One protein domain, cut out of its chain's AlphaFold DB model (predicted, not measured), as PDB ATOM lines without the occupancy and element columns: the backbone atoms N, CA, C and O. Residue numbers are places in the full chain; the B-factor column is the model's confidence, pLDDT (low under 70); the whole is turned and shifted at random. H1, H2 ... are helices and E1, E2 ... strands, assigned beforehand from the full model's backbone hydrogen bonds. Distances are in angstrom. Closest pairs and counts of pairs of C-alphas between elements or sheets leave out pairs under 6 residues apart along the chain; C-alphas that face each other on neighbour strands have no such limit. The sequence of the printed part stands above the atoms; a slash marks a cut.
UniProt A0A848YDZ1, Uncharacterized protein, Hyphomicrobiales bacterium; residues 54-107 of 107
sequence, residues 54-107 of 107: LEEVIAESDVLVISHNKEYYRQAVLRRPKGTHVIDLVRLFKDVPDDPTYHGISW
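What this domain is: This is residues 54 to 107 of the 107 residues of an uncharacterized protein of Hyphomicrobiales bacterium (UniProt A0A848YDZ1). A small sheet of three parallel strands, E1, E2 and E3, forms a wall, with the helix H2 packed over one face and running along the strands, while the other face is bare. The short helix H1 sits past the E1 edge of the sheet, next to H2, and the long unnamed stretch of residues 89 to 101 swings out over the same face as H2 before the chain returns as E3. The printed part has 54 residues, with two named helices and three named strands in the order H1, E1, H2, E2, E3; the sheet's order is E1, E2, E3. The class is mixed, helices and strands, with 27 residues in named elements. The whole is compact, with a radius of gyration of the C-alphas of 10.1 A, and rounded, with spans of 27 by 22 by 15 A.

How they stand to each other: H1, residues 54 to 60, is not on the sheet. It only just touches H2, residues 71 to 79, with 3 pairs of C-alphas within 8 A, the closest being those of Ile 58 and Ala 76 at 7.4 A; the two run the same way at a shallow tilt of 30 degrees. E1, residues 63 to 66, is an edge strand, parallel to the inner strand E2, residues 85 to 88, at 16 degrees; N 64 and O 85, 2.8 A apart, are within hydrogen-bond range, as are N 66 and O 87 at 2.9 A. H2 is on the sheet at a height over the sheet of 10.5 A, over E2 and only just over E1, on which 3 of its C-alphas fall. It runs along the strands, at 21 degrees to E2 on the local plane. E1, H2 and E2 form a strand-helix-strand unit, two parallel neighbour strands with a helix between them, and its crossover is right-handed. E3, residues 102 to 104, is the other edge strand, parallel to E2 at 27 degrees, with N 88 and O 103 at 2.8 A. H1 is apart from E2 and E3. In H1 and H2 every O i to N i+4 pair is within hydrogen-bond range.

Where its parts are: H1 begins at C-alpha 54, (25.814, 33.583, 95.698), and is 10.2 A long from first to last C-alpha. E1 measures 9.8 A, H2 12.5 A and E2 9.8 A; H2 begins at C-alpha 71, (20.390, 34.936, 106.822). E3 measures 7.0 A and ends at C-alpha 104, (34.596, 27.330, 113.201).

The domain as a whole: The two C-alphas farthest apart are those of Glu 56 and Trp 107, at 28.6 A. The printed part has no cut and ends at the chain's last residue. The link E2 to E3 is long, with 13 residues; the others are tight. The mean pLDDT of the printed part is 94.7, and no printed residue is under 70.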
ATOM      1  N   LEU A  54      25.183  34.433  94.698       94.25
ATOM      2  CA  LEU A  54      25.814  33.583  95.698       94.25
ATOM      3  C   LEU A  54      25.842  32.122  95.235       94.25
ATOM      4  O   LEU A  54      26.738  31.370  95.600       94.25
ATOM      5  N   GLU A  55      24.874  31.733  94.413       93.94
ATOM      6  CA  GLU A  55      24.701  30.396  93.861       93.94
ATOM      7  C   GLU A  55      25.892  29.964  92.993       93.94
ATOM      8  O   GLU A  55      26.357  28.836  93.141       93.94
ATOM      9  N   GLU A  56      26.441  30.857  92.164       92.94
ATOM     10  CA  GLU A  56      27.669  30.622  91.390       92.94
ATOM     11  C   GLU A  56      28.862  30.350  92.307       92.94
ATOM     12  O   GLU A  56      29.593  29.385  92.101       92.94
ATOM     13  N   VAL A  57      29.028  31.151  93.367       95.44
ATOM     14  CA  VAL A  57      30.114  30.938  94.336       95.44
ATOM     15  C   VAL A  57      29.976  29.571  94.997       95.44
ATOM     16  O   VAL A  57      30.961  28.852  95.107       95.44
ATOM     17  N   ILE A  58      28.768  29.179  95.405       95.44
ATOM     18  CA  ILE A  58      28.524  27.874  96.034       95.44
ATOM     19  C   ILE A  58      28.838  26.721  95.076       95.44
ATOM     20  O   ILE A  58      29.452  25.743  95.493       95.44
ATOM     21  N   ALA A  59      28.397  26.815  93.822       92.19
ATOM     22  CA  ALA A  59      28.541  25.738  92.848       92.19
ATOM     23  C   ALA A  59      29.999  25.502  92.419       92.19
ATOM     24  O   ALA A  59      30.360  24.370  92.109       92.19
ATOM     25  N   GLU A  60      30.823  26.553  92.409       92.44
ATOM     26  CA  GLU A  60      32.228  26.506  91.979       92.44
ATOM     27  C   GLU A  60      33.218  26.250  93.133       92.44
ATOM     28  O   GLU A  60      34.415  26.132  92.882       92.44
ATOM     29  N   SER A  61      32.757  26.200  94.391       96.25
ATOM     30  CA  SER A  61      33.644  26.176  95.562       96.25
ATOM     31  C   SER A  61      33.748  24.809  96.236       96.25
ATOM     32  O   SER A  61      32.755  24.243  96.698       96.25
ATOM     33  N   ASP A  62      34.987  24.368  96.451       96.75
ATOM     34  CA  ASP A  62      35.309  23.277  97.379       96.75
ATOM     35  C   ASP A  62      35.230  23.736  98.848       96.75
ATOM     36  O   ASP A  62      34.906  22.955  99.745       96.75
ATOM     37  N   VAL A  63      35.508  25.023  99.099       97.62
ATOM     38  CA  VAL A  63      35.526  25.641 100.433       97.62
ATOM     39  C   VAL A  63      34.791  26.981 100.415       97.62
ATOM     40  O   VAL A  63      35.118  27.874  99.639       97.62
ATOM     41  N   LEU A  64      33.841  27.159 101.332       97.62
ATOM     42  CA  LEU A  64      33.122  28.411 101.563       97.62
ATOM     43  C   LEU A  64      33.621  29.088 102.838       97.62
ATOM     44  O   LEU A  64      33.430  28.575 103.939       97.62
ATOM     45  N   VAL A  65      34.203  30.280 102.710       97.69
ATOM     46  CA  VAL A  65      34.589  31.105 103.865       97.69
ATOM     47  C   VAL A  65      33.525  32.166 104.128       97.69
ATOM     48  O   VAL A  65      33.312  33.058 103.307       97.69
ATOM     49  N   ILE A  66      32.874  32.103 105.288       97.50
ATOM     50  CA  ILE A  66      31.787  33.019 105.651       97.50
ATOM     51  C   ILE A  66      32.310  34.107 106.587       97.50
ATOM     52  O   ILE A  66      32.707  33.841 107.718       97.50
ATOM     53  N   SER A  67      32.287  35.353 106.109       96.06
ATOM     54  CA  SER A  67      32.826  36.530 106.810       96.06
ATOM     55  C   SER A  67      31.762  37.476 107.372       96.06
ATOM     56  O   SER A  67      32.107  38.453 108.034       96.06
ATOM     57  N   HIS A  68      30.475  37.195 107.143       95.94
ATOM     58  CA  HIS A  68      29.364  38.028 107.604       95.94
ATOM     59  C   HIS A  68      28.186  37.181 108.082       95.94
ATOM     60  O   HIS A  68      27.795  36.206 107.442       95.94
ATOM     61  N   ASN A  69      27.579  37.580 109.201       96.12
ATOM     62  CA  ASN A  69      26.452  36.862 109.787       96.12
ATOM     63  C   ASN A  69      25.124  37.392 109.219       96.12
ATOM     64  O   ASN A  69      24.532  38.336 109.750       96.12
ATOM     65  N   LYS A  70      24.684  36.825 108.090       96.50
ATOM     66  CA  LYS A  70      23.416  37.169 107.427       96.50
ATOM     67  C   LYS A  70      22.624  35.915 107.089       96.50
ATOM     68  O   LYS A  70      23.193  34.865 106.805       96.50
ATOM     69  N   GLU A  71      21.302  36.058 107.058       96.00
ATOM     70  CA  GLU A  71      20.390  34.936 106.822       96.00
ATOM     71  C   GLU A  71      20.623  34.257 105.471       96.00
ATOM     72  O   GLU A  71      20.666  33.036 105.388       96.00
ATOM     73  N   TYR A  72      20.873  35.022 104.410       94.94
ATOM     74  CA  TYR A  72      21.123  34.433 103.095       94.94
ATOM     75  C   TYR A  72      22.410  33.585 103.054       94.94
ATOM     76  O   TYR A  72      22.448  32.591 102.330       94.94
ATOM     77  N   TYR A  73      23.423  33.888 103.881       97.00
ATOM     78  CA  TYR A  73      24.604  33.028 104.030       97.00
ATOM     79  C   TYR A  73      24.292  31.741 104.804       97.00
ATOM     80  O   TYR A  73      24.802  30.686 104.436       97.00
ATOM     81  N   ARG A  74      23.409  31.777 105.818       96.31
ATOM     82  CA  ARG A  74      22.905  30.550 106.474       96.31
ATOM     83  C   ARG A  74      22.229  29.641 105.466       96.31
ATOM     84  O   ARG A  74      22.576  28.471 105.355       96.31
ATOM     85  N   GLN A  75      21.299  30.203 104.698       95.69
ATOM     86  CA  GLN A  75      20.558  29.453 103.690       95.69
ATOM     87  C   GLN A  75      21.474  28.897 102.598       95.69
ATOM     88  O   GLN A  75      21.221  27.811 102.087       95.69
ATOM     89  N   ALA A  76      22.530  29.620 102.226       94.75
ATOM     90  CA  ALA A  76      23.559  29.128 101.316       94.75
ATOM     91  C   ALA A  76      24.319  27.931 101.895       94.75
ATOM     92  O   ALA A  76      24.408  26.893 101.247       94.75
ATOM     93  N   VAL A  77      24.803  28.041 103.135       95.81
ATOM     94  CA  VAL A  77      25.528  26.958 103.809       95.81
ATOM     95  C   VAL A  77      24.669  25.700 103.943       95.81
ATOM     96  O   VAL A  77      25.168  24.605 103.704       95.81
ATOM     97  N   LEU A  78      23.382  25.832 104.272       94.62
ATOM     98  CA  LEU A  78      22.472  24.685 104.384       94.62
ATOM     99  C   LEU A  78      22.177  24.006 103.037       94.62
ATOM    100  O   LEU A  78      21.866  22.820 103.011       94.62
ATOM    101  N   ARG A  79      22.260  24.747 101.924       93.69
ATOM    102  CA  ARG A  79      21.967  24.253 100.566       93.69
ATOM    103  C   ARG A  79      23.213  23.871  99.766       93.69
ATOM    104  O   ARG A  79      23.079  23.473  98.611       93.69
ATOM    105  N   ARG A  80      24.407  24.023 100.342       95.19
ATOM    106  CA  ARG A  80      25.667  23.751  99.645       95.19
ATOM    107  C   ARG A  80      25.770  22.278  99.210       95.19
ATOM    108  O   ARG A  80      25.198  21.409  99.879       95.19
ATOM    109  N   PRO A  81      26.508  21.975  98.130       94.75
ATOM    110  CA  PRO A  81      26.801  20.603  97.738       94.75
ATOM    111  C   PRO A  81      27.438  19.795  98.877       94.75
ATOM    112  O   PRO A  81      28.201  20.314  99.693       94.75
ATOM    113  N   LYS A  82      27.144  18.491  98.927       91.88
ATOM    114  CA  LYS A  82      27.813  17.591  99.875       91.88
ATOM    115  C   LYS A  82      29.313  17.563  99.585       91.88
ATOM    116  O   LYS A  82      29.706  17.429  98.431       91.88
ATOM    117  N   GLY A  83      30.124  17.634 100.637       92.81
ATOM    118  CA  GLY A  83      31.584  17.670 100.529       92.81
ATOM    119  C   GLY A  83      32.172  19.079 100.445       92.81
ATOM    120  O   GLY A  83      33.363  19.226 100.691       92.81
ATOM    121  N   THR A  84      31.364  20.117 100.190       97.31
ATOM    122  CA  THR A  84      31.834  21.505 100.289       97.31
ATOM    123  C   THR A  84      32.109  21.855 101.749       97.31
ATOM    124  O   THR A  84      31.195  21.863 102.584       97.31
ATOM    125  N   HIS A  85      33.363  22.182 102.051       98.00
ATOM    126  CA  HIS A  85      33.772  22.602 103.384       98.00
ATOM    127  C   HIS A  85      33.320  24.030 103.675       98.00
ATOM    128  O   HIS A  85      33.231  24.871 102.783       98.00
ATOM    129  N   VAL A  86      33.048  24.325 104.941       98.00
ATOM    130  CA  VAL A  86      32.687  25.663 105.408       98.00
ATOM    131  C   VAL A  86      33.654  26.091 106.491       98.00
ATOM    132  O   VAL A  86      33.887  25.358 107.446       98.00
ATOM    133  N   ILE A  87      34.174  27.306 106.354       97.62
ATOM    134  CA  ILE A  87      34.934  28.005 107.385       97.62
ATOM    135  C   ILE A  87      34.085  29.189 107.844       97.62
ATOM    136  O   ILE A  87      33.967  30.203 107.151       97.62
ATOM    137  N   ASP A  88      33.474  29.052 109.012       97.44
ATOM    138  CA  ASP A  88      32.639  30.073 109.626       97.44
ATOM    139  C   ASP A  88      33.458  30.977 110.558       97.44
ATOM    140  O   ASP A  88      33.906  30.579 111.637       97.44
ATOM    141  N   LEU A  89      33.628  32.233 110.139       97.19
ATOM    142  CA  LEU A  89      34.358  33.251 110.896       97.19
ATOM    143  C   LEU A  89      33.446  34.098 111.794       97.19
ATOM    144  O   LEU A  89      33.928  35.007 112.469       97.19
ATOM    145  N   VAL A  90      32.133  33.856 111.771       96.38
ATOM    146  CA  VAL A  90      31.126  34.787 112.307       96.38
ATOM    147  C   VAL A  90      30.059  34.137 113.177       96.38
ATOM    148  O   VAL A  90      29.107  34.820 113.577       96.38
ATOM    149  N   ARG A  91      30.209  32.846 113.480       95.62
ATOM    150  CA  ARG A  91      29.249  32.061 114.260       95.62
ATOM    151  C   ARG A  91      27.850  32.168 113.653       95.62
ATOM    152  O   ARG A  91      26.899  32.697 114.237       95.62
ATOM    153  N   LEU A  92      27.764  31.723 112.410       96.19
ATOM    154  CA  LEU A  92      26.593  31.759 111.560       96.19
ATOM    155  C   LEU A  92      25.416  31.010 112.199       96.19
ATOM    156  O   LEU A  92      24.284  31.494 112.120       96.19
ATOM    157  N   PHE A  93      25.682  29.902 112.899       94.88
ATOM    158  CA  PHE A  93      24.695  29.172 113.695       94.88
ATOM    159  C   PHE A  93      25.014  29.256 115.189       94.88
ATOM    160  O   PHE A  93      26.168  29.184 115.612       94.88
ATOM    161  N   LYS A  94      23.967  29.425 116.005       92.19
ATOM    162  CA  LYS A  94      24.095  29.397 117.468       92.19
ATOM    163  C   LYS A  94      24.402  27.980 117.952       92.19
ATOM    164  O   LYS A  94      25.315  27.813 118.762       92.19
ATOM    165  N   ASP A  95      23.648  27.024 117.418       92.19
ATOM    166  CA  ASP A  95      23.823  25.590 117.602       92.19
ATOM    167  C   ASP A  95      24.601  25.069 116.393       92.19
ATOM    168  O   ASP A  95      24.148  25.196 115.253       92.19
ATOM    169  N   VAL A  96      25.817  24.583 116.635       89.50
ATOM    170  CA  VAL A  96      26.736  24.169 115.569       89.50
ATOM    171  C   VAL A  96      26.151  22.940 114.863       89.50
ATOM    172  O   VAL A  96      25.770  21.992 115.551       89.50
ATOM    173  N   PRO A  97      26.059  22.937 113.520       89.12
ATOM    174  CA  PRO A  97      25.623  21.759 112.781       89.12
ATOM    175  C   PRO A  97      26.524  20.557 113.077       89.12
ATOM    176  O   PRO A  97      27.746  20.694 113.083       89.12
ATOM    177  N   ASP A  98      25.927  19.381 113.275       92.00
ATOM    178  CA  ASP A  98      26.664  18.114 113.322       92.00
ATOM    179  C   ASP A  98      27.073  17.717 111.896       92.00
ATOM    180  O   ASP A  98      26.390  16.963 111.201       92.00
ATOM    181  N   ASP A  99      28.132  18.359 111.410       94.06
ATOM    182  CA  ASP A  99      28.614  18.243 110.043       94.06
ATOM    183  C   ASP A  99      30.151  18.292 110.030       94.06
ATOM    184  O   ASP A  99      30.733  19.333 110.344       94.06
ATOM    185  N   PRO A 100      30.840  17.204 109.634       94.69
ATOM    186  CA  PRO A 100      32.302  17.141 109.667       94.69
ATOM    187  C   PRO A 100      32.978  18.098 108.675       94.69
ATOM    188  O   PRO A 100      34.181  18.327 108.771       94.69
ATOM    189  N   THR A 101      32.227  18.644 107.717       96.88
ATOM    190  CA  THR A 101      32.719  19.633 106.749       96.88
ATOM    191  C   THR A 101      32.496  21.072 107.215       96.88
ATOM    192  O   THR A 101      32.831  22.009 106.491       96.88
ATOM    193  N   TYR A 102      31.926  21.280 108.404       97.38
ATOM    194  CA  TYR A 102      31.641  22.598 108.958       97.38
ATOM    195  C   TYR A 102      32.621  22.950 110.082       97.38
ATOM    196  O   TYR A 102      32.653  22.308 111.129       97.38
ATOM    197  N   HIS A 103      33.408  24.004 109.878       96.75
ATOM    198  CA  HIS A 103      34.486  24.398 110.778       96.75
ATOM    199  C   HIS A 103      34.289  25.822 111.290       96.75
ATOM    200  O   HIS A 103      34.007  26.742 110.521       96.75
ATOM    201  N   GLY A 104      34.492  26.012 112.591       95.19
ATOM    202  CA  GLY A 104      34.596  27.330 113.201       95.19
ATOM    203  C   GLY A 104      36.024  27.807 113.336       95.19
ATOM    204  O   GLY A 104      36.941  27.007 113.483       95.19
ATOM    205  N   ILE A 105      36.223  29.124 113.383       91.00
ATOM    206  CA  ILE A 105      37.546  29.681 113.704       91.00
ATOM    207  C   ILE A 105      37.974  29.441 115.169       91.00
ATOM    208  O   ILE A 105      39.150  29.591 115.486       91.00
ATOM    209  N   SER A 106      37.046  29.124 116.086       85.88
ATOM    210  CA  SER A 106      37.348  29.096 117.533       85.88
ATOM    211  C   SER A 106      36.433  28.217 118.401       85.88
ATOM    212  O   SER A 106      36.264  28.503 119.586       85.88
ATOM    213  N   TRP A 107      35.834  27.165 117.841       80.88
ATOM    214  CA  TRP A 107      35.105  26.152 118.614       80.88
ATOM    215  C   TRP A 107      35.456  24.749 118.144       80.88
ATOM    216  O   TRP A 107      35.790  24.608 116.945       80.88
TER     217      TRP A 107